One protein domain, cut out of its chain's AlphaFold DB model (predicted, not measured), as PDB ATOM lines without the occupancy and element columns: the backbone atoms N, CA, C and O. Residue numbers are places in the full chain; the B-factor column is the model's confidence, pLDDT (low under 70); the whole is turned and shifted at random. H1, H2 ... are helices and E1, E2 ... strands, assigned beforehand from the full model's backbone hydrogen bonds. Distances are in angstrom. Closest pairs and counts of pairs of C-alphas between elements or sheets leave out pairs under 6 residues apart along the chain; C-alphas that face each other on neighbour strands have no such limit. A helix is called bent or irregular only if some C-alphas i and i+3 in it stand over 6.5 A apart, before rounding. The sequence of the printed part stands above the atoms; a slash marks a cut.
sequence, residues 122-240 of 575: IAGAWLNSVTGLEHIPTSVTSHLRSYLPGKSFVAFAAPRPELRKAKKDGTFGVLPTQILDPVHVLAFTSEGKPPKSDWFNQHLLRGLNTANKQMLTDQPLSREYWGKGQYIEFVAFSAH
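AT A GLANCE: This is residues 122 to 240 of the 575 residues of an uncharacterized protein of Allonocardiopsis opalescens (UniProt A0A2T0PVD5). Look first for one strongly twisted sheet of six strands, with the helix H2 over one face of it. The two short helices H1 and H3 only graze the sheet; H1 lies far out at one end of the longest axis, and the last residue, His 240, at the other. The printed part has 119 residues with three named helices and six named strands, in the order E1 H1 E2 E3 E4 H2 E5 H3 E6; the sheet is mixed, in the order E3 E2 E1 E6 E4 E5, and the class is mixed, helices and strands. The whole is compact, with a radius of gyration of the C-alphas of 13.4 A, and spans 40 by 30 by 25 A.

HOW THE PARTS SIT: Start at the inner strand E1, residues 122 to 127. Beside it E6, residues 231 to 238, is antiparallel at 162 degrees, with N 126 and O 232 2.8 A apart. On the other side of E1, E2, residues 153 to 158, is antiparallel at 153 degrees, with N 155 and O 125 at 2.8 A. E2 and the edge strand E3, residues 162 to 165, form a hairpin, with N 164 and O 154 at 2.8 A. On the other side of E6 from E1, E4, residues 183 to 189, is antiparallel to E6 at 161 degrees, with N 188 and O 233 at 2.8 A. The other edge strand, E5, residues 210 to 216, is parallel to E4 at 28 degrees, with N 187 and O 214 at 2.9 A. Between these two comes H2, residues 197 to 207: a strand-helix-strand unit, two parallel neighbour strands with a helix between, its crossover right-handed. H2 is on one face of the sheet, giving two layers, helix over sheet; its closest C-alphas to E1 are those of Phe 200 and Trp 126, 7.3 A apart. H2 is only just irregular, with C-alphas 202 and 205 6.52 A apart. H1, residues 140 to 145, only just on the sheet with 5 pairs of C-alphas within 10 A, grazes it with residues 142 to 145. H3, residues 222 to 226, grazes it too; its closest C-alphas to E1 are those of Trp 226 and Ala 125, 7.6 A apart. Every O i to N i+4 pair is within hydrogen-bond range in H1 and H3, and 5 of 7 in H2.

IN THESE COORDINATES: Find C-alpha 122 at (-18.078, 15.245, -18.043), where E1 begins its 15.7 A. H2 runs 14.9 A from C-alpha 197 at (-27.756, 0.414, -23.877). E4 covers 19.6 A, and E6 runs 23.1 A to C-alpha 238 at (-11.257, 15.951, -25.083).

THE WHOLE: The C-alphas of Leu 144 and His 240, the two farthest apart, are 41.1 A apart. The printed part has no cut. The long links are residues 128 to 139 and 166 to 182. The mean pLDDT of the printed part is 88.2; look for values under 70 at residues 149, 170 to 171 and 194 to 195.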
ATOM      1  N   ILE A 122     -16.718  15.579 -18.467       97.81
ATOM      2  CA  ILE A 122     -18.078  15.245 -18.043       97.81
ATOM      3  C   ILE A 122     -18.064  13.797 -17.572       97.81
ATOM      4  O   ILE A 122     -17.962  12.877 -18.381       97.81
ATOM      5  N   ALA A 123     -18.186  13.589 -16.265       98.19
ATOM      6  CA  ALA A 123     -18.259  12.259 -15.668       98.19
ATOM      7  C   ALA A 123     -19.657  12.009 -15.117       98.19
ATOM      8  O   ALA A 123     -20.263  12.903 -14.519       98.19
ATOM      9  N   GLY A 124     -20.172  10.798 -15.280       97.00
ATOM     10  CA  GLY A 124     -21.516  10.478 -14.835       97.00
ATOM     11  C   GLY A 124     -21.879   9.011 -14.959       97.00
ATOM     12  O   GLY A 124     -21.066   8.171 -15.333       97.00
ATOM     13  N   ALA A 125     -23.140   8.713 -14.676       95.88
ATOM     14  CA  ALA A 125     -23.727   7.416 -14.936       95.88
ATOM     15  C   ALA A 125     -25.144   7.540 -15.484       95.88
ATOM     16  O   ALA A 125     -25.936   8.402 -15.091       95.88
ATOM     17  N   TRP A 126     -25.483   6.631 -16.388       94.06
ATOM     18  CA  TRP A 126     -26.853   6.390 -16.791       94.06
ATOM     19  C   TRP A 126     -27.464   5.302 -15.910       94.06
ATOM     20  O   TRP A 126     -26.941   4.193 -15.827       94.06
ATOM     21  N   LEU A 127     -28.570   5.632 -15.244       91.75
ATOM     22  CA  LEU A 127     -29.161   4.855 -14.159       91.75
ATOM     23  C   LEU A 127     -30.618   4.494 -14.470       91.75
ATOM     24  O   LEU A 127     -31.390   5.323 -14.957       91.75
ATOM     25  N   ASN A 128     -31.044   3.291 -14.084       87.38
ATOM     26  CA  ASN A 128     -32.470   2.926 -14.055       87.38
ATOM     27  C   ASN A 128     -33.149   3.231 -12.713       87.38
ATOM     28  O   ASN A 128     -34.372   3.205 -12.613       87.38
ATOM     29  N   SER A 129     -32.364   3.494 -11.670       86.19
ATOM     30  CA  SER A 129     -32.847   3.809 -10.331       86.19
ATOM     31  C   SER A 129     -31.884   4.773  -9.654       86.19
ATOM     32  O   SER A 129     -30.693   4.758  -9.941       86.19
ATOM     33  N   VAL A 130     -32.405   5.593  -8.746       89.00
ATOM     34  CA  VAL A 130     -31.611   6.510  -7.906       89.00
ATOM     35  C   VAL A 130     -31.539   6.021  -6.456       89.00
ATOM     36  O   VAL A 130     -31.101   6.737  -5.560       89.00
ATOM     37  N   THR A 131     -32.020   4.801  -6.198       86.31
ATOM     38  CA  THR A 131     -31.955   4.174  -4.878       86.31
ATOM     39  C   THR A 131     -30.504   3.887  -4.505       86.31
ATOM     40  O   THR A 131     -29.825   3.144  -5.208       86.31
ATOM     41  N   GLY A 132     -30.062   4.421  -3.364       86.31
ATOM     42  CA  GLY A 132     -28.698   4.231  -2.862       86.31
ATOM     43  C   GLY A 132     -27.656   5.149  -3.501       86.31
ATOM     44  O   GLY A 132     -26.472   4.874  -3.372       86.31
ATOM     45  N   LEU A 133     -28.083   6.208  -4.194       91.06
ATOM     46  CA  LEU A 133     -27.179   7.230  -4.707       91.06
ATOM     47  C   LEU A 133     -26.838   8.212  -3.578       91.06
ATOM     48  O   LEU A 133     -27.698   8.988  -3.165       91.06
ATOM     49  N   GLU A 134     -25.612   8.148  -3.062       91.44
ATOM     50  CA  GLU A 134     -25.178   8.954  -1.907       91.44
ATOM     51  C   GLU A 134     -24.398  10.210  -2.319       91.44
ATOM     52  O   GLU A 134     -24.481  11.241  -1.654       91.44
ATOM     53  N   HIS A 135     -23.668  10.152  -3.437       91.94
ATOM     54  CA  HIS A 135     -22.745  11.217  -3.849       91.94
ATOM     55  C   HIS A 135     -23.358  12.269  -4.778       91.94
ATOM     56  O   HIS A 135     -22.741  13.304  -5.027       91.94
ATOM     57  N   ILE A 136     -24.565  12.027  -5.291       93.38
ATOM     58  CA  ILE A 136     -25.255  12.947  -6.197       93.38
ATOM     59  C   ILE A 136     -26.480  13.504  -5.480       93.38
ATOM     60  O   ILE A 136     -27.298  12.721  -4.996       93.38
ATOM     61  N   PRO A 137     -26.661  14.834  -5.437       86.06
ATOM     62  CA  PRO A 137     -27.810  15.428  -4.778       86.06
ATOM     63  C   PRO A 137     -29.105  14.986  -5.468       86.06
ATOM     64  O   PRO A 137     -29.338  15.239  -6.653       86.06
ATOM     65  N   THR A 138     -29.976  14.334  -4.707       82.31
ATOM     66  CA  THR A 138     -31.294  13.887  -5.152       82.31
ATOM     67  C   THR A 138     -32.390  14.715  -4.484       82.31
ATOM     68  O   THR A 138     -32.346  15.037  -3.300       82.31
ATOM     69  N   SER A 139     -33.430  15.059  -5.246       79.19
ATOM     70  CA  SER A 139     -34.656  15.604  -4.653       79.19
ATOM     71  C   SER A 139     -35.533  14.468  -4.117       79.19
ATOM     72  O   SER A 139     -35.568  13.382  -4.705       79.19
ATOM     73  N   VAL A 140     -36.327  14.724  -3.072       76.44
ATOM     74  CA  VAL A 140     -37.350  13.770  -2.584       76.44
ATOM     75  C   VAL A 140     -38.279  13.336  -3.727       76.44
ATOM     76  O   VAL A 140     -38.622  12.161  -3.863       76.44
ATOM     77  N   THR A 141     -38.613  14.261  -4.631       70.00
ATOM     78  CA  THR A 141     -39.400  13.963  -5.834       70.00
ATOM     79  C   THR A 141     -38.703  13.014  -6.810       70.00
ATOM     80  O   THR A 141     -39.384  12.239  -7.484       70.00
ATOM     81  N   SER A 142     -37.371  13.036  -6.900       74.19
ATOM     82  CA  SER A 142     -36.600  12.099  -7.727       74.19
ATOM     83  C   SER A 142     -36.658  10.685  -7.153       74.19
ATOM     84  O   SER A 142     -36.900   9.750  -7.915       74.19
ATOM     85  N   HIS A 143     -36.537  10.542  -5.828       72.62
ATOM     86  CA  HIS A 143     -36.691   9.252  -5.146       72.62
ATOM     87  C   HIS A 143     -38.087   8.662  -5.330       72.62
ATOM     88  O   HIS A 143     -38.223   7.476  -5.600       72.62
ATOM     89  N   LEU A 144     -39.142   9.475  -5.252       74.31
ATOM     90  CA  LEU A 144     -40.498   8.962  -5.454       74.31
ATOM     91  C   LEU A 144     -40.737   8.544  -6.917       74.31
ATOM     92  O   LEU A 144     -41.399   7.543  -7.191       74.31
ATOM     93  N   ARG A 145     -40.159   9.276  -7.879       71.44
ATOM     94  CA  ARG A 145     -40.286   8.980  -9.315       71.44
ATOM     95  C   ARG A 145     -39.472   7.773  -9.775       71.44
ATOM     96  O   ARG A 145     -39.839   7.201 -10.799       71.44
ATOM     97  N   SER A 146     -38.404   7.382  -9.078       70.19
ATOM     98  CA  SER A 146     -37.609   6.204  -9.457       70.19
ATOM     99  C   SER A 146     -38.334   4.879  -9.236       70.19
ATOM    100  O   SER A 146     -37.920   3.872  -9.795       70.19
ATOM    101  N   TYR A 147     -39.437   4.872  -8.486       74.00
ATOM    102  CA  TYR A 147     -40.304   3.698  -8.359       74.00
ATOM    103  C   TYR A 147     -41.224   3.486  -9.572       74.00
ATOM    104  O   TYR A 147     -41.859   2.439  -9.681       74.00
ATOM    105  N   LEU A 148     -41.304   4.450 -10.502       72.38
ATOM    106  CA  LEU A 148     -42.092   4.291 -11.722       72.38
ATOM    107  C   LEU A 148     -41.304   3.492 -12.773       72.38
ATOM    108  O   LEU A 148     -40.205   3.907 -13.154       72.38
ATOM    109  N   PRO A 149     -41.870   2.402 -13.321       67.88
ATOM    110  CA  PRO A 149     -41.193   1.602 -14.332       67.88
ATOM    111  C   PRO A 149     -40.904   2.418 -15.600       67.88
ATOM    112  O   PRO A 149     -41.683   3.278 -16.024       67.88
ATOM    113  N   GLY A 150     -39.755   2.140 -16.221       73.94
ATOM    114  CA  GLY A 150     -39.348   2.759 -17.485       73.94
ATOM    115  C   GLY A 150     -38.879   4.214 -17.376       73.94
ATOM    116  O   GLY A 150     -38.831   4.911 -18.393       73.94
ATOM    117  N   LYS A 151     -38.559   4.703 -16.172       80.88
ATOM    118  CA  LYS A 151     -37.807   5.950 -15.998       80.88
ATOM    119  C   LYS A 151     -36.316   5.631 -15.946       80.88
ATOM    120  O   LYS A 151     -35.904   4.748 -15.208       80.88
ATOM    121  N   SER A 152     -35.533   6.384 -16.705       87.38
ATOM    122  CA  SER A 152     -34.079   6.376 -16.602       87.38
ATOM    123  C   SER A 152     -33.591   7.781 -16.269       87.38
ATOM    124  O   SER A 152     -34.276   8.782 -16.521       87.38
ATOM    125  N   PHE A 153     -32.412   7.849 -15.678       90.62
ATOM    126  CA  PHE A 153     -31.795   9.066 -15.182       90.62
ATOM    127  C   PHE A 153     -30.363   9.143 -15.695       90.62
ATOM    128  O   PHE A 153     -29.728   8.119 -15.926       90.62
ATOM    129  N   VAL A 154     -29.866  10.356 -15.878       93.06
ATOM    130  CA  VAL A 154     -28.446  10.624 -16.086       93.06
ATOM    131  C   VAL A 154     -27.984  11.394 -14.861       93.06
ATOM    132  O   VAL A 154     -28.495  12.481 -14.584       93.06
ATOM    133  N   ALA A 155     -27.083  10.800 -14.096       94.62
ATOM    134  CA  ALA A 155     -26.411  11.455 -12.991       94.62
ATOM    135  C   ALA A 155     -25.063  11.968 -13.494       94.62
ATOM    136  O   ALA A 155     -24.259  11.184 -13.986       94.62
ATOM    137  N   PHE A 156     -24.819  13.266 -13.389       96.19
ATOM    138  CA  PHE A 156     -23.510  13.864 -13.615       96.19
ATOM    139  C   PHE A 156     -22.822  14.009 -12.263       96.19
ATOM    140  O   PHE A 156     -23.444  14.490 -11.323       96.19
ATOM    141  N   ALA A 157     -21.574  13.565 -12.161       97.12
ATOM    142  CA  ALA A 157     -20.721  13.718 -10.984       97.12
ATOM    143  C   ALA A 157     -19.699  14.847 -11.166       97.12
ATOM    144  O   ALA A 157     -19.410  15.571 -10.218       97.12
ATOM    145  N   ALA A 158     -19.194  15.026 -12.389       96.88
ATOM    146  CA  ALA A 158     -18.257  16.085 -12.748       96.88
ATOM    147  C   ALA A 158     -18.716  16.789 -14.031       96.88
ATOM    148  O   ALA A 158     -19.320  16.138 -14.893       96.88
ATOM    149  N   PRO A 159     -18.474  18.104 -14.164       95.69
ATOM    150  CA  PRO A 159     -17.783  18.994 -13.222       95.69
ATOM    151  C   PRO A 159     -18.618  19.369 -11.985       95.69
ATOM    152  O   PRO A 159     -18.088  19.894 -11.010       95.69
ATOM    153  N   ARG A 160     -19.937  19.137 -12.019       93.50
ATOM    154  CA  ARG A 160     -20.849  19.415 -10.903       93.50
ATOM    155  C   ARG A 160     -21.813  18.247 -10.686       93.50
ATOM    156  O   ARG A 160     -22.426  17.816 -11.663       93.50
ATOM    157  N   PRO A 161     -22.001  17.790  -9.435       94.62
ATOM    158  CA  PRO A 161     -22.989  16.770  -9.114       94.62
ATOM    159  C   PRO A 161     -24.419  17.240  -9.403       94.62
ATOM    160  O   PRO A 161     -24.918  18.171  -8.770       94.62
ATOM    161  N   GLU A 162     -25.107  16.582 -10.329       93.31
ATOM    162  CA  GLU A 162     -26.517  16.837 -10.617       93.31
ATOM    163  C   GLU A 162     -27.222  15.603 -11.190       93.31
ATOM    164  O   GLU A 162     -26.640  14.781 -11.896       93.31
ATOM    165  N   LEU A 163     -28.518  15.477 -10.912       92.94
ATOM    166  CA  LEU A 163     -29.345  14.388 -11.418       92.94
ATOM    167  C   LEU A 163     -30.368  14.916 -12.423       92.94
ATOM    168  O   LEU A 163     -31.227  15.736 -12.086       92.94
ATOM    169  N   ARG A 164     -30.353  14.371 -13.640       91.06
ATOM    170  CA  ARG A 164     -31.301  14.715 -14.704       91.06
ATOM    171  C   ARG A 164     -32.122  13.513 -15.135       91.06
ATOM    172  O   ARG A 164     -31.689  12.364 -15.106       91.06
ATOM    173  N   LYS A 165     -33.353  13.774 -15.562       88.25
ATOM    174  CA  LYS A 165     -34.229  12.743 -16.121       88.25
ATOM    175  C   LYS A 165     -33.874  12.512 -17.588       88.25
ATOM    176  O   LYS A 165     -33.876  13.467 -18.362       88.25
ATOM    177  N   ALA A 166     -33.675  11.257 -17.978       83.94
ATOM    178  CA  ALA A 166     -33.544  10.890 -19.381       83.94
ATOM    179  C   ALA A 166     -34.913  11.025 -20.069       83.94
ATOM    180  O   ALA A 166     -35.902  10.402 -19.657       83.94
ATOM    181  N   LYS A 167     -34.999  11.874 -21.094       82.38
ATOM    182  CA  LYS A 167     -36.200  11.994 -21.926       82.38
ATOM    183  C   LYS A 167     -36.128  11.013 -23.099       82.38
ATOM    184  O   LYS A 167     -35.054  10.601 -23.529       82.38
ATOM    185  N   LYS A 168     -37.299  10.617 -23.607       74.31
ATOM    186  CA  LYS A 168     -37.421   9.658 -24.721       74.31
ATOM    187  C   LYS A 168     -36.892  10.206 -26.048       74.31
ATOM    188  O   LYS A 168     -36.489   9.422 -26.888       74.31
ATOM    189  N   ASP A 169     -36.904  11.525 -26.215       74.44
ATOM    190  CA  ASP A 169     -36.333  12.223 -27.372       74.44
ATOM    191  C   ASP A 169     -34.797  12.314 -27.308       74.44
ATOM    192  O   ASP A 169     -34.168  12.867 -28.207       74.44
ATOM    193  N   GLY A 170     -34.189  11.788 -26.240       67.25
ATOM    194  CA  GLY A 170     -32.753  11.840 -26.021       67.25
ATOM    195  C   GLY A 170     -32.234  13.149 -25.462       67.25
ATOM    196  O   GLY A 170     -31.031  13.278 -25.260       67.25
ATOM    197  N   THR A 171     -33.105  14.120 -25.190       69.12
ATOM    198  CA  THR A 171     -32.672  15.408 -24.663       69.12
ATOM    199  C   THR A 171     -32.499  15.329 -23.147       69.12
ATOM    200  O   THR A 171     -33.371  14.874 -22.405       69.12
ATOM    201  N   PHE A 172     -31.354  15.787 -22.653       70.69
ATOM    202  CA  PHE A 172     -31.069  15.914 -21.217       70.69
ATOM    203  C   PHE A 172     -30.655  17.345 -20.840       70.69
ATOM    204  O   PHE A 172     -30.171  17.584 -19.734       70.69
ATOM    205  N   GLY A 173     -30.936  18.310 -21.725       78.94
ATOM    206  CA  GLY A 173     -30.650  19.735 -21.545       78.94
ATOM    207  C   GLY A 173     -29.229  20.122 -21.957       78.94
ATOM    208  O   GLY A 173     -28.537  19.355 -22.616       78.94
ATOM    209  N   VAL A 174     -28.813  21.326 -21.561       84.50
ATOM    210  CA  VAL A 174     -27.470  21.872 -21.821       84.50
ATOM    211  C   VAL A 174     -26.437  21.103 -21.001       84.50
ATOM    212  O   VAL A 174     -26.646  20.909 -19.804       84.50
ATOM    213  N   LEU A 175     -25.343  20.649 -21.616       87.81
ATOM    214  CA  LEU A 175     -24.270  19.946 -20.904       87.81
ATOM    215  C   LEU A 175     -23.715  20.787 -19.739       87.81
ATOM    216  O   LEU A 175     -23.733  22.015 -19.821       87.81
ATOM    217  N   PRO A 176     -23.222  20.157 -18.656       86.31
ATOM    218  CA  PRO A 176     -22.690  20.895 -17.509       86.31
ATOM    219  C   PRO A 176     -21.485  21.787 -17.855       86.31
ATOM    220  O   PRO A 176     -21.262  22.805 -17.202       86.31
ATOM    221  N   THR A 177     -20.710  21.384 -18.865       91.38
ATOM    222  CA  THR A 177     -19.575  22.119 -19.430       91.38
ATOM    223  C   THR A 177     -19.441  21.803 -20.921       91.38
ATOM    224  O   THR A 177     -20.050  20.847 -21.411       91.38
ATOM    225  N   GLN A 178     -18.675  22.613 -21.645       89.88
ATOM    226  CA  GLN A 178     -18.298  22.341 -23.030       89.88
ATOM    227  C   GLN A 178     -16.964  21.595 -23.048       89.88
ATOM    228  O   GLN A 178     -16.047  21.963 -22.321       89.88
ATOM    229  N   ILE A 179     -16.862  20.560 -23.880       93.56
ATOM    230  CA  ILE A 179     -15.627  19.802 -24.087       93.56
ATOM    231  C   ILE A 179     -15.120  20.119 -25.493       93.56
ATOM    232  O   ILE A 179     -15.902  20.136 -26.440       93.56
ATOM    233  N   LEU A 180     -13.818  20.364 -25.622       94.25
ATOM    234  CA  LEU A 180     -13.173  20.581 -26.914       94.25
ATOM    235  C   LEU A 180     -13.199  19.300 -27.771       94.25
ATOM    236  O   LEU A 180     -12.846  18.222 -27.293       94.25
ATOM    237  N   ASP A 181     -13.552  19.422 -29.048       94.81
ATOM    238  CA  ASP A 181     -13.507  18.308 -29.998       94.81
ATOM    239  C   ASP A 181     -12.057  17.888 -30.343       94.81
ATOM    240  O   ASP A 181     -11.168  18.742 -30.401       94.81
ATOM    241  N   PRO A 182     -11.791  16.598 -30.635       97.38
ATOM    242  CA  PRO A 182     -12.747  15.491 -30.640       97.38
ATOM    243  C   PRO A 182     -13.050  14.963 -29.229       97.38
ATOM    244  O   PRO A 182     -12.143  14.736 -28.426       97.38
ATOM    245  N   VAL A 183     -14.331  14.705 -28.948       97.69
ATOM    246  CA  VAL A 183     -14.779  14.142 -27.665       97.69
ATOM    247  C   VAL A 183     -14.680  12.618 -27.686       97.69
ATOM    248  O   VAL A 183     -15.290  11.953 -28.526       97.69
ATOM    249  N   HIS A 184     -13.942  12.049 -26.740       98.12
ATOM    250  CA  HIS A 184     -13.882  10.608 -26.508       98.12
ATOM    251  C   HIS A 184     -14.661  10.243 -25.244       98.12
ATOM    252  O   HIS A 184     -14.714  11.019 -24.289       98.12
ATOM    253  N   VAL A 185     -15.265   9.053 -25.239       98.38
ATOM    254  CA  VAL A 185     -16.018   8.521 -24.099       98.38
ATOM    255  C   VAL A 185     -15.471   7.162 -23.692       98.38
ATOM    256  O   VAL A 185     -15.508   6.212 -24.476       98.38
ATOM    257  N   LEU A 186     -15.027   7.045 -22.443       98.44
ATOM    258  CA  LEU A 186     -14.853   5.744 -21.800       98.44
ATOM    259  C   LEU A 186     -16.134   5.404 -21.050       98.44
ATOM    260  O   LEU A 186     -16.743   6.283 -20.435       98.44
ATOM    261  N   ALA A 187     -16.543   4.143 -21.087       97.38
ATOM    262  CA  ALA A 187     -17.723   3.685 -20.376       97.38
ATOM    263  C   ALA A 187     -17.522   2.305 -19.753       97.38
ATOM    264  O   ALA A 187     -16.838   1.446 -20.302       97.38
ATOM    265  N   PHE A 188     -18.173   2.083 -18.621       95.56
ATOM    266  CA  PHE A 188     -18.224   0.813 -17.912       95.56
ATOM    267  C   PHE A 188     -19.683   0.479 -17.609       95.56
ATOM    268  O   PHE A 188     -20.477   1.352 -17.263       95.56
ATOM    269  N   THR A 189     -20.047  -0.791 -17.746       94.38
ATOM    270  CA  THR A 189     -21.398  -1.269 -17.442       94.38
ATOM    271  C   THR A 189     -21.338  -2.117 -16.183       94.38
ATOM    272  O   THR A 189     -20.553  -3.059 -16.129       94.38
ATOM    273  N   SER A 190     -22.198  -1.828 -15.208       92.12
ATOM    274  CA  SER A 190     -22.336  -2.661 -14.013       92.12
ATOM    275  C   SER A 190     -22.679  -4.111 -14.365       92.12
ATOM    276  O   SER A 190     -23.441  -4.357 -15.300       92.12
ATOM    277  N   GLU A 191     -22.226  -5.061 -13.552       82.25
ATOM    278  CA  GLU A 191     -22.605  -6.468 -13.697       82.25
ATOM    279  C   GLU A 191     -24.131  -6.680 -13.655       82.25
ATOM    280  O   GLU A 191     -24.859  -6.065 -12.865       82.25
ATOM    281  N   GLY A 192     -24.616  -7.605 -14.485       76.19
ATOM    282  CA  GLY A 192     -26.032  -7.943 -14.616       76.19
ATOM    283  C   GLY A 192     -26.620  -7.532 -15.964       76.19
ATOM    284  O   GLY A 192     -25.906  -7.319 -16.941       76.19
ATOM    285  N   LYS A 193     -27.955  -7.482 -16.050       71.31
ATOM    286  CA  LYS A 193     -28.632  -7.058 -17.279       71.31
ATOM    287  C   LYS A 193     -28.466  -5.544 -17.424       71.31
ATOM    288  O   LYS A 193     -29.131  -4.824 -16.669       71.31
ATOM    289  N   PRO A 194     -27.681  -5.063 -18.408       68.75
ATOM    290  CA  PRO A 194     -27.435  -3.643 -18.554       68.75
ATOM    291  C   PRO A 194     -28.754  -2.882 -18.670       68.75
ATOM    292  O   PRO A 194     -29.726  -3.390 -19.256       68.75
ATOM    293  N   PRO A 195     -28.810  -1.639 -18.166       69.62
ATOM    294  CA  PRO A 195     -29.886  -0.749 -18.561       69.62
ATOM    295  C   PRO A 195     -29.865  -0.663 -20.106       69.62
ATOM    296  O   PRO A 195     -28.813  -0.839 -20.712       69.62
ATOM    297  N   LYS A 196     -31.021  -0.481 -20.769       73.62
ATOM    298  CA  LYS A 196     -31.149  -0.467 -22.252       73.62
ATOM    299  C   LYS A 196     -30.067   0.384 -22.957       73.62
ATOM    300  O   LYS A 196     -30.261   1.580 -23.177       73.62
ATOM    301  N   SER A 197     -28.959  -0.242 -23.348       77.75
ATOM    302  CA  SER A 197     -27.756   0.414 -23.877       77.75
ATOM    303  C   SER A 197     -28.029   1.256 -25.126       77.75
ATOM    304  O   SER A 197     -27.310   2.219 -25.388       77.75
ATOM    305  N   ASP A 198     -29.112   0.960 -25.846       83.12
ATOM    306  CA  ASP A 198     -29.600   1.734 -26.985       83.12
ATOM    307  C   ASP A 198     -29.799   3.215 -26.663       83.12
ATOM    308  O   ASP A 198     -29.364   4.057 -27.443       83.12
ATOM    309  N   TRP A 199     -30.390   3.564 -25.510       85.38
ATOM    310  CA  TRP A 199     -30.601   4.978 -25.170       85.38
ATOM    311  C   TRP A 199     -29.263   5.694 -24.964       85.38
ATOM    312  O   TRP A 199     -29.052   6.786 -25.490       85.38
ATOM    313  N   PHE A 200     -28.341   5.052 -24.240       88.62
ATOM    314  CA  PHE A 200     -26.991   5.565 -24.013       88.62
ATOM    315  C   PHE A 200     -26.275   5.824 -25.347       88.62
ATOM    316  O   PHE A 200     -25.774   6.923 -25.578       88.62
ATOM    317  N   ASN A 201     -26.298   4.849 -26.259       90.00
ATOM    318  CA  ASN A 201     -25.624   4.960 -27.552       90.00
ATOM    319  C   ASN A 201     -26.280   5.995 -28.482       90.00
ATOM    320  O   ASN A 201     -25.582   6.781 -29.114       90.00
ATOM    321  N   GLN A 202     -27.611   6.010 -28.574       86.88
ATOM    322  CA  GLN A 202     -28.334   6.840 -29.546       86.88
ATOM    323  C   GLN A 202     -28.450   8.304 -29.120       86.88
ATOM    324  O   GLN A 202     -28.540   9.188 -29.975       86.88
ATOM    325  N   HIS A 203     -28.467   8.569 -27.812       88.38
ATOM    326  CA  HIS A 203     -28.796   9.891 -27.297       88.38
ATOM    327  C   HIS A 203     -27.660  10.532 -26.513       88.38
ATOM    328  O   HIS A 203     -27.291  11.658 -26.834       88.38
ATOM    329  N   LEU A 204     -27.080   9.839 -25.529       89.19
ATOM    330  CA  LEU A 204     -26.015  10.434 -24.718       89.19
ATOM    331  C   LEU A 204     -24.762  10.689 -25.560       89.19
ATOM    332  O   LEU A 204     -24.287  11.820 -25.600       89.19
ATOM    333  N   LEU A 205     -24.276   9.679 -26.289       92.81
ATOM    334  CA  LEU A 205     -23.073   9.823 -27.121       92.81
ATOM    335  C   LEU A 205     -23.259  10.862 -28.234       92.81
ATOM    336  O   LEU A 205     -22.370  11.666 -28.499       92.81
ATOM    337  N   ARG A 206     -24.449  10.911 -28.843       91.25
ATOM    338  CA  ARG A 206     -24.780  11.939 -29.838       91.25
ATOM    339  C   ARG A 206     -24.824  13.338 -29.221       91.25
ATOM    340  O   ARG A 206     -24.288  14.269 -29.808       91.25
ATOM    341  N   GLY A 207     -25.445  13.492 -28.050       89.69
ATOM    342  CA  GLY A 207     -25.524  14.774 -27.345       89.69
ATOM    343  C   GLY A 207     -24.165  15.293 -26.864       89.69
ATOM    344  O   GLY A 207     -24.000  16.497 -26.716       89.69
ATOM    345  N   LEU A 208     -23.198  14.395 -26.663       91.94
ATOM    346  CA  LEU A 208     -21.804  14.707 -26.340       91.94
ATOM    347  C   LEU A 208     -20.922  14.949 -27.579       91.94
ATOM    348  O   LEU A 208     -19.731  15.172 -27.406       91.94
ATOM    349  N   ASN A 209     -21.464  14.852 -28.801       93.12
ATOM    350  CA  ASN A 209     -20.681  14.851 -30.044       93.12
ATOM    351  C   ASN A 209     -19.517  13.834 -30.019       93.12
ATOM    352  O   ASN A 209     -18.389  14.131 -30.401       93.12
ATOM    353  N   THR A 210     -19.770  12.627 -29.500       96.44
ATOM    354  CA  THR A 210     -18.716  11.628 -29.283       96.44
ATOM    355  C   THR A 210     -18.116  11.142 -30.601       96.44
ATOM    356  O   THR A 210     -18.801  10.512 -31.407       96.44
ATOM    357  N   ALA A 211     -16.815  11.362 -30.772       97.25
ATOM    358  CA  ALA A 211     -16.022  10.864 -31.890       97.25
ATOM    359  C   ALA A 211     -15.599   9.398 -31.699       97.25
ATOM    360  O   ALA A 211     -15.567   8.630 -32.658       97.25
ATOM    361  N   ASN A 212     -15.292   8.990 -30.463       97.00
ATOM    362  CA  ASN A 212     -14.884   7.622 -30.143       97.00
ATOM    363  C   ASN A 212     -15.459   7.170 -28.797       97.00
ATOM    364  O   ASN A 212     -15.501   7.940 -27.838       97.00
ATOM    365  N   LYS A 213     -15.873   5.903 -28.728       96.69
ATOM    366  CA  LYS A 213     -16.350   5.250 -27.513       96.69
ATOM    367  C   LYS A 213     -15.551   3.971 -27.249       96.69
ATOM    368  O   LYS A 213     -15.528   3.084 -28.100       96.69
ATOM    369  N   GLN A 214     -15.045   3.819 -26.029       96.81
ATOM    370  CA  GLN A 214     -14.405   2.595 -25.544       96.81
ATOM    371  C   GLN A 214     -15.144   2.045 -24.317       96.81
ATOM    372  O   GLN A 214     -15.433   2.776 -23.372       96.81
ATOM    373  N   MET A 215     -15.449   0.745 -24.331       95.69
ATOM    374  CA  MET A 215     -16.001   0.038 -23.171       95.69
ATOM    375  C   MET A 215     -14.870  -0.601 -22.364       95.69
ATOM    376  O   MET A 215     -14.024  -1.282 -22.940       95.69
ATOM    377  N   LEU A 216     -14.880  -0.414 -21.047       95.19
ATOM    378  CA  LEU A 216     -13.979  -1.084 -20.111       95.19
ATOM    379  C   LEU A 216     -14.665  -2.288 -19.461       95.19
ATOM    380  O   LEU A 216     -15.894  -2.352 -19.382       95.19
ATOM    381  N   THR A 217     -13.851  -3.234 -18.996       88.94
ATOM    382  CA  THR A 217     -14.312  -4.515 -18.447       88.94
ATOM    383  C   THR A 217     -14.471  -4.517 -16.933       88.94
ATOM    384  O   THR A 217     -15.267  -5.301 -16.434       88.94
ATOM    385  N   ASP A 218     -13.740  -3.665 -16.211       87.12
ATOM    386  CA  ASP A 218     -13.709  -3.689 -14.749       87.12
ATOM    387  C   ASP A 218     -13.584  -2.283 -14.145       87.12
ATOM    388  O   ASP A 218     -12.839  -1.443 -14.663       87.12
ATOM    389  N   GLN A 219     -14.334  -2.049 -13.065       92.81
ATOM    390  CA  GLN A 219     -14.309  -0.863 -12.206       92.81
ATOM    391  C   GLN A 219     -14.916  -1.208 -10.820       92.81
ATOM    392  O   GLN A 219     -16.090  -0.895 -10.563       92.81
ATOM    393  N   PRO A 220     -14.153  -1.831  -9.905       91.75
ATOM    394  CA  PRO A 220     -14.693  -2.470  -8.698       91.75
ATOM    395  C   PRO A 220     -15.329  -1.481  -7.706       91.75
ATOM    396  O   PRO A 220     -16.334  -1.796  -7.062       91.75
ATOM    397  N   LEU A 221     -14.839  -0.239  -7.647       93.81
ATOM    398  CA  LEU A 221     -15.403   0.810  -6.788       93.81
ATOM    399  C   LEU A 221     -16.711   1.430  -7.310       93.81
ATOM    400  O   LEU A 221     -17.394   2.145  -6.572       93.81
ATOM    401  N   SER A 222     -17.107   1.172  -8.560       94.94
ATOM    402  CA  SER A 222     -18.265   1.848  -9.178       94.94
ATOM    403  C   SER A 222     -19.571   1.542  -8.461       94.94
ATOM    404  O   SER A 222     -20.455   2.391  -8.359       94.94
ATOM    405  N   ARG A 223     -19.702   0.324  -7.924       93.44
ATOM    406  CA  ARG A 223     -20.901  -0.107  -7.195       93.44
ATOM    407  C   ARG A 223     -21.030   0.584  -5.842       93.44
ATOM    408  O   ARG A 223     -22.148   0.801  -5.381       93.44
ATOM    409  N   GLU A 224     -19.909   0.896  -5.201       94.12
ATOM    410  CA  GLU A 224     -19.904   1.680  -3.967       94.12
ATOM    411  C   GLU A 224     -20.367   3.112  -4.261       94.12
ATOM    412  O   GLU A 224     -21.256   3.611  -3.578       94.12
ATOM    413  N   TYR A 225     -19.869   3.714  -5.347       95.75
ATOM    414  CA  TYR A 225     -20.186   5.096  -5.710       95.75
ATOM    415  C   TYR A 225     -21.623   5.295  -6.238       95.75
ATOM    416  O   TYR A 225     -22.359   6.175  -5.784       95.75
ATOM    417  N   TRP A 226     -22.050   4.494  -7.220       94.81
ATOM    418  CA  TRP A 226     -23.365   4.631  -7.872       94.81
ATOM    419  C   TRP A 226     -24.484   3.856  -7.170       94.81
ATOM    420  O   TRP A 226     -25.654   3.952  -7.553       94.81
ATOM    421  N   GLY A 227     -24.136   3.076  -6.148       90.19
ATOM    422  CA  GLY A 227     -25.044   2.198  -5.432       90.19
ATOM    423  C   GLY A 227     -25.277   0.852  -6.128       90.19
ATOM    424  O   GLY A 227     -24.636   0.456  -7.100       90.19
ATOM    425  N   LYS A 228     -26.247   0.096  -5.605       78.38
ATOM    426  CA  LYS A 228     -26.495  -1.316  -5.974       78.38
ATOM    427  C   LYS A 228     -27.334  -1.500  -7.249       78.38
ATOM    428  O   LYS A 228     -27.777  -2.614  -7.522       78.38
ATOM    429  N   GLY A 229     -27.627  -0.417  -7.964       81.25
ATOM    430  CA  GLY A 229     -28.458  -0.429  -9.165       81.25
ATOM    431  C   GLY A 229     -27.718  -0.919 -10.410       81.25
ATOM    432  O   GLY A 229     -26.513  -1.124 -10.393       81.25
ATOM    433  N   GLN A 230     -28.467  -1.080 -11.503       89.62
ATOM    434  CA  GLN A 230     -27.901  -1.257 -12.841       89.62
ATOM    435  C   GLN A 230     -27.552   0.114 -13.424       89.62
ATOM    436  O   GLN A 230     -28.416   1.004 -13.442       89.62
ATOM    437  N   TYR A 231     -26.323   0.272 -13.909       93.00
ATOM    438  CA  TYR A 231     -25.816   1.534 -14.432       93.00
ATOM    439  C   TYR A 231     -24.812   1.356 -15.575       93.00
ATOM    440  O   TYR A 231     -24.191   0.306 -15.733       93.00
ATOM    441  N   ILE A 232     -24.657   2.415 -16.370       95.31
ATOM    442  CA  ILE A 232     -23.505   2.610 -17.256       95.31
ATOM    443  C   ILE A 232     -22.777   3.853 -16.765       95.31
ATOM    444  O   ILE A 232     -23.288   4.959 -16.937       95.31
ATOM    445  N   GLU A 233     -21.621   3.670 -16.139       96.75
ATOM    446  CA  GLU A 233     -20.715   4.764 -15.806       96.75
ATOM    447  C   GLU A 233     -19.994   5.221 -17.072       96.75
ATOM    448  O   GLU A 233     -19.658   4.410 -17.937       96.75
ATOM    449  N   PHE A 234     -19.772   6.522 -17.202       97.81
ATOM    450  CA  PHE A 234     -19.066   7.098 -18.329       97.81
ATOM    451  C   PHE A 234     -18.236   8.309 -17.915       97.81
ATOM    452  O   PHE A 234     -18.560   9.035 -16.972       97.81
ATOM    453  N   VAL A 235     -17.191   8.559 -18.691       98.50
ATOM    454  CA  VAL A 235     -16.437   9.808 -18.674       98.50
ATOM    455  C   VAL A 235     -16.214  10.264 -20.109       98.50
ATOM    456  O   VAL A 235     -15.738   9.499 -20.945       98.50
ATOM    457  N   ALA A 236     -16.600  11.503 -20.390       98.12
ATOM    458  CA  ALA A 236     -16.358  12.189 -21.645       98.12
ATOM    459  C   ALA A 236     -15.268  13.244 -21.441       98.12
ATOM    460  O   ALA A 236     -15.307  13.999 -20.467       98.12
ATOM    461  N   PHE A 237     -14.310  13.294 -22.356       98.12
ATOM    462  CA  PHE A 237     -13.156  14.186 -22.289       98.12
ATOM    463  C   PHE A 237     -12.663  14.519 -23.699       98.12
ATOM    464  O   PHE A 237     -12.992  13.831 -24.670       98.12
ATOM    465  N   SER A 238     -11.879  15.588 -23.815       97.44
ATOM    466  CA  SER A 238     -11.257  15.951 -25.083       97.44
ATOM    467  C   SER A 238     -10.042  15.065 -25.344       97.44
ATOM    468  O   SER A 238      -9.123  15.014 -24.526       97.44
ATOM    469  N   ALA A 239     -10.010  14.411 -26.502       96.06
ATOM    470  CA  ALA A 239      -8.811  13.752 -27.017       96.06
ATOM    471  C   ALA A 239      -7.937  14.711 -27.846       96.06
ATOM    472  O   ALA A 239      -6.979  14.287 -28.494       96.06
ATOM    473  N   HIS A 240      -8.262  16.008 -27.849       94.88
ATOM    474  CA  HIS A 240      -7.452  17.004 -28.523       94.88
ATOM    475  C   HIS A 240      -6.108  17.164 -27.790       94.88
ATOM    476  O   HIS A 240      -6.110  17.451 -26.590       94.88
TER     477      HIS A 240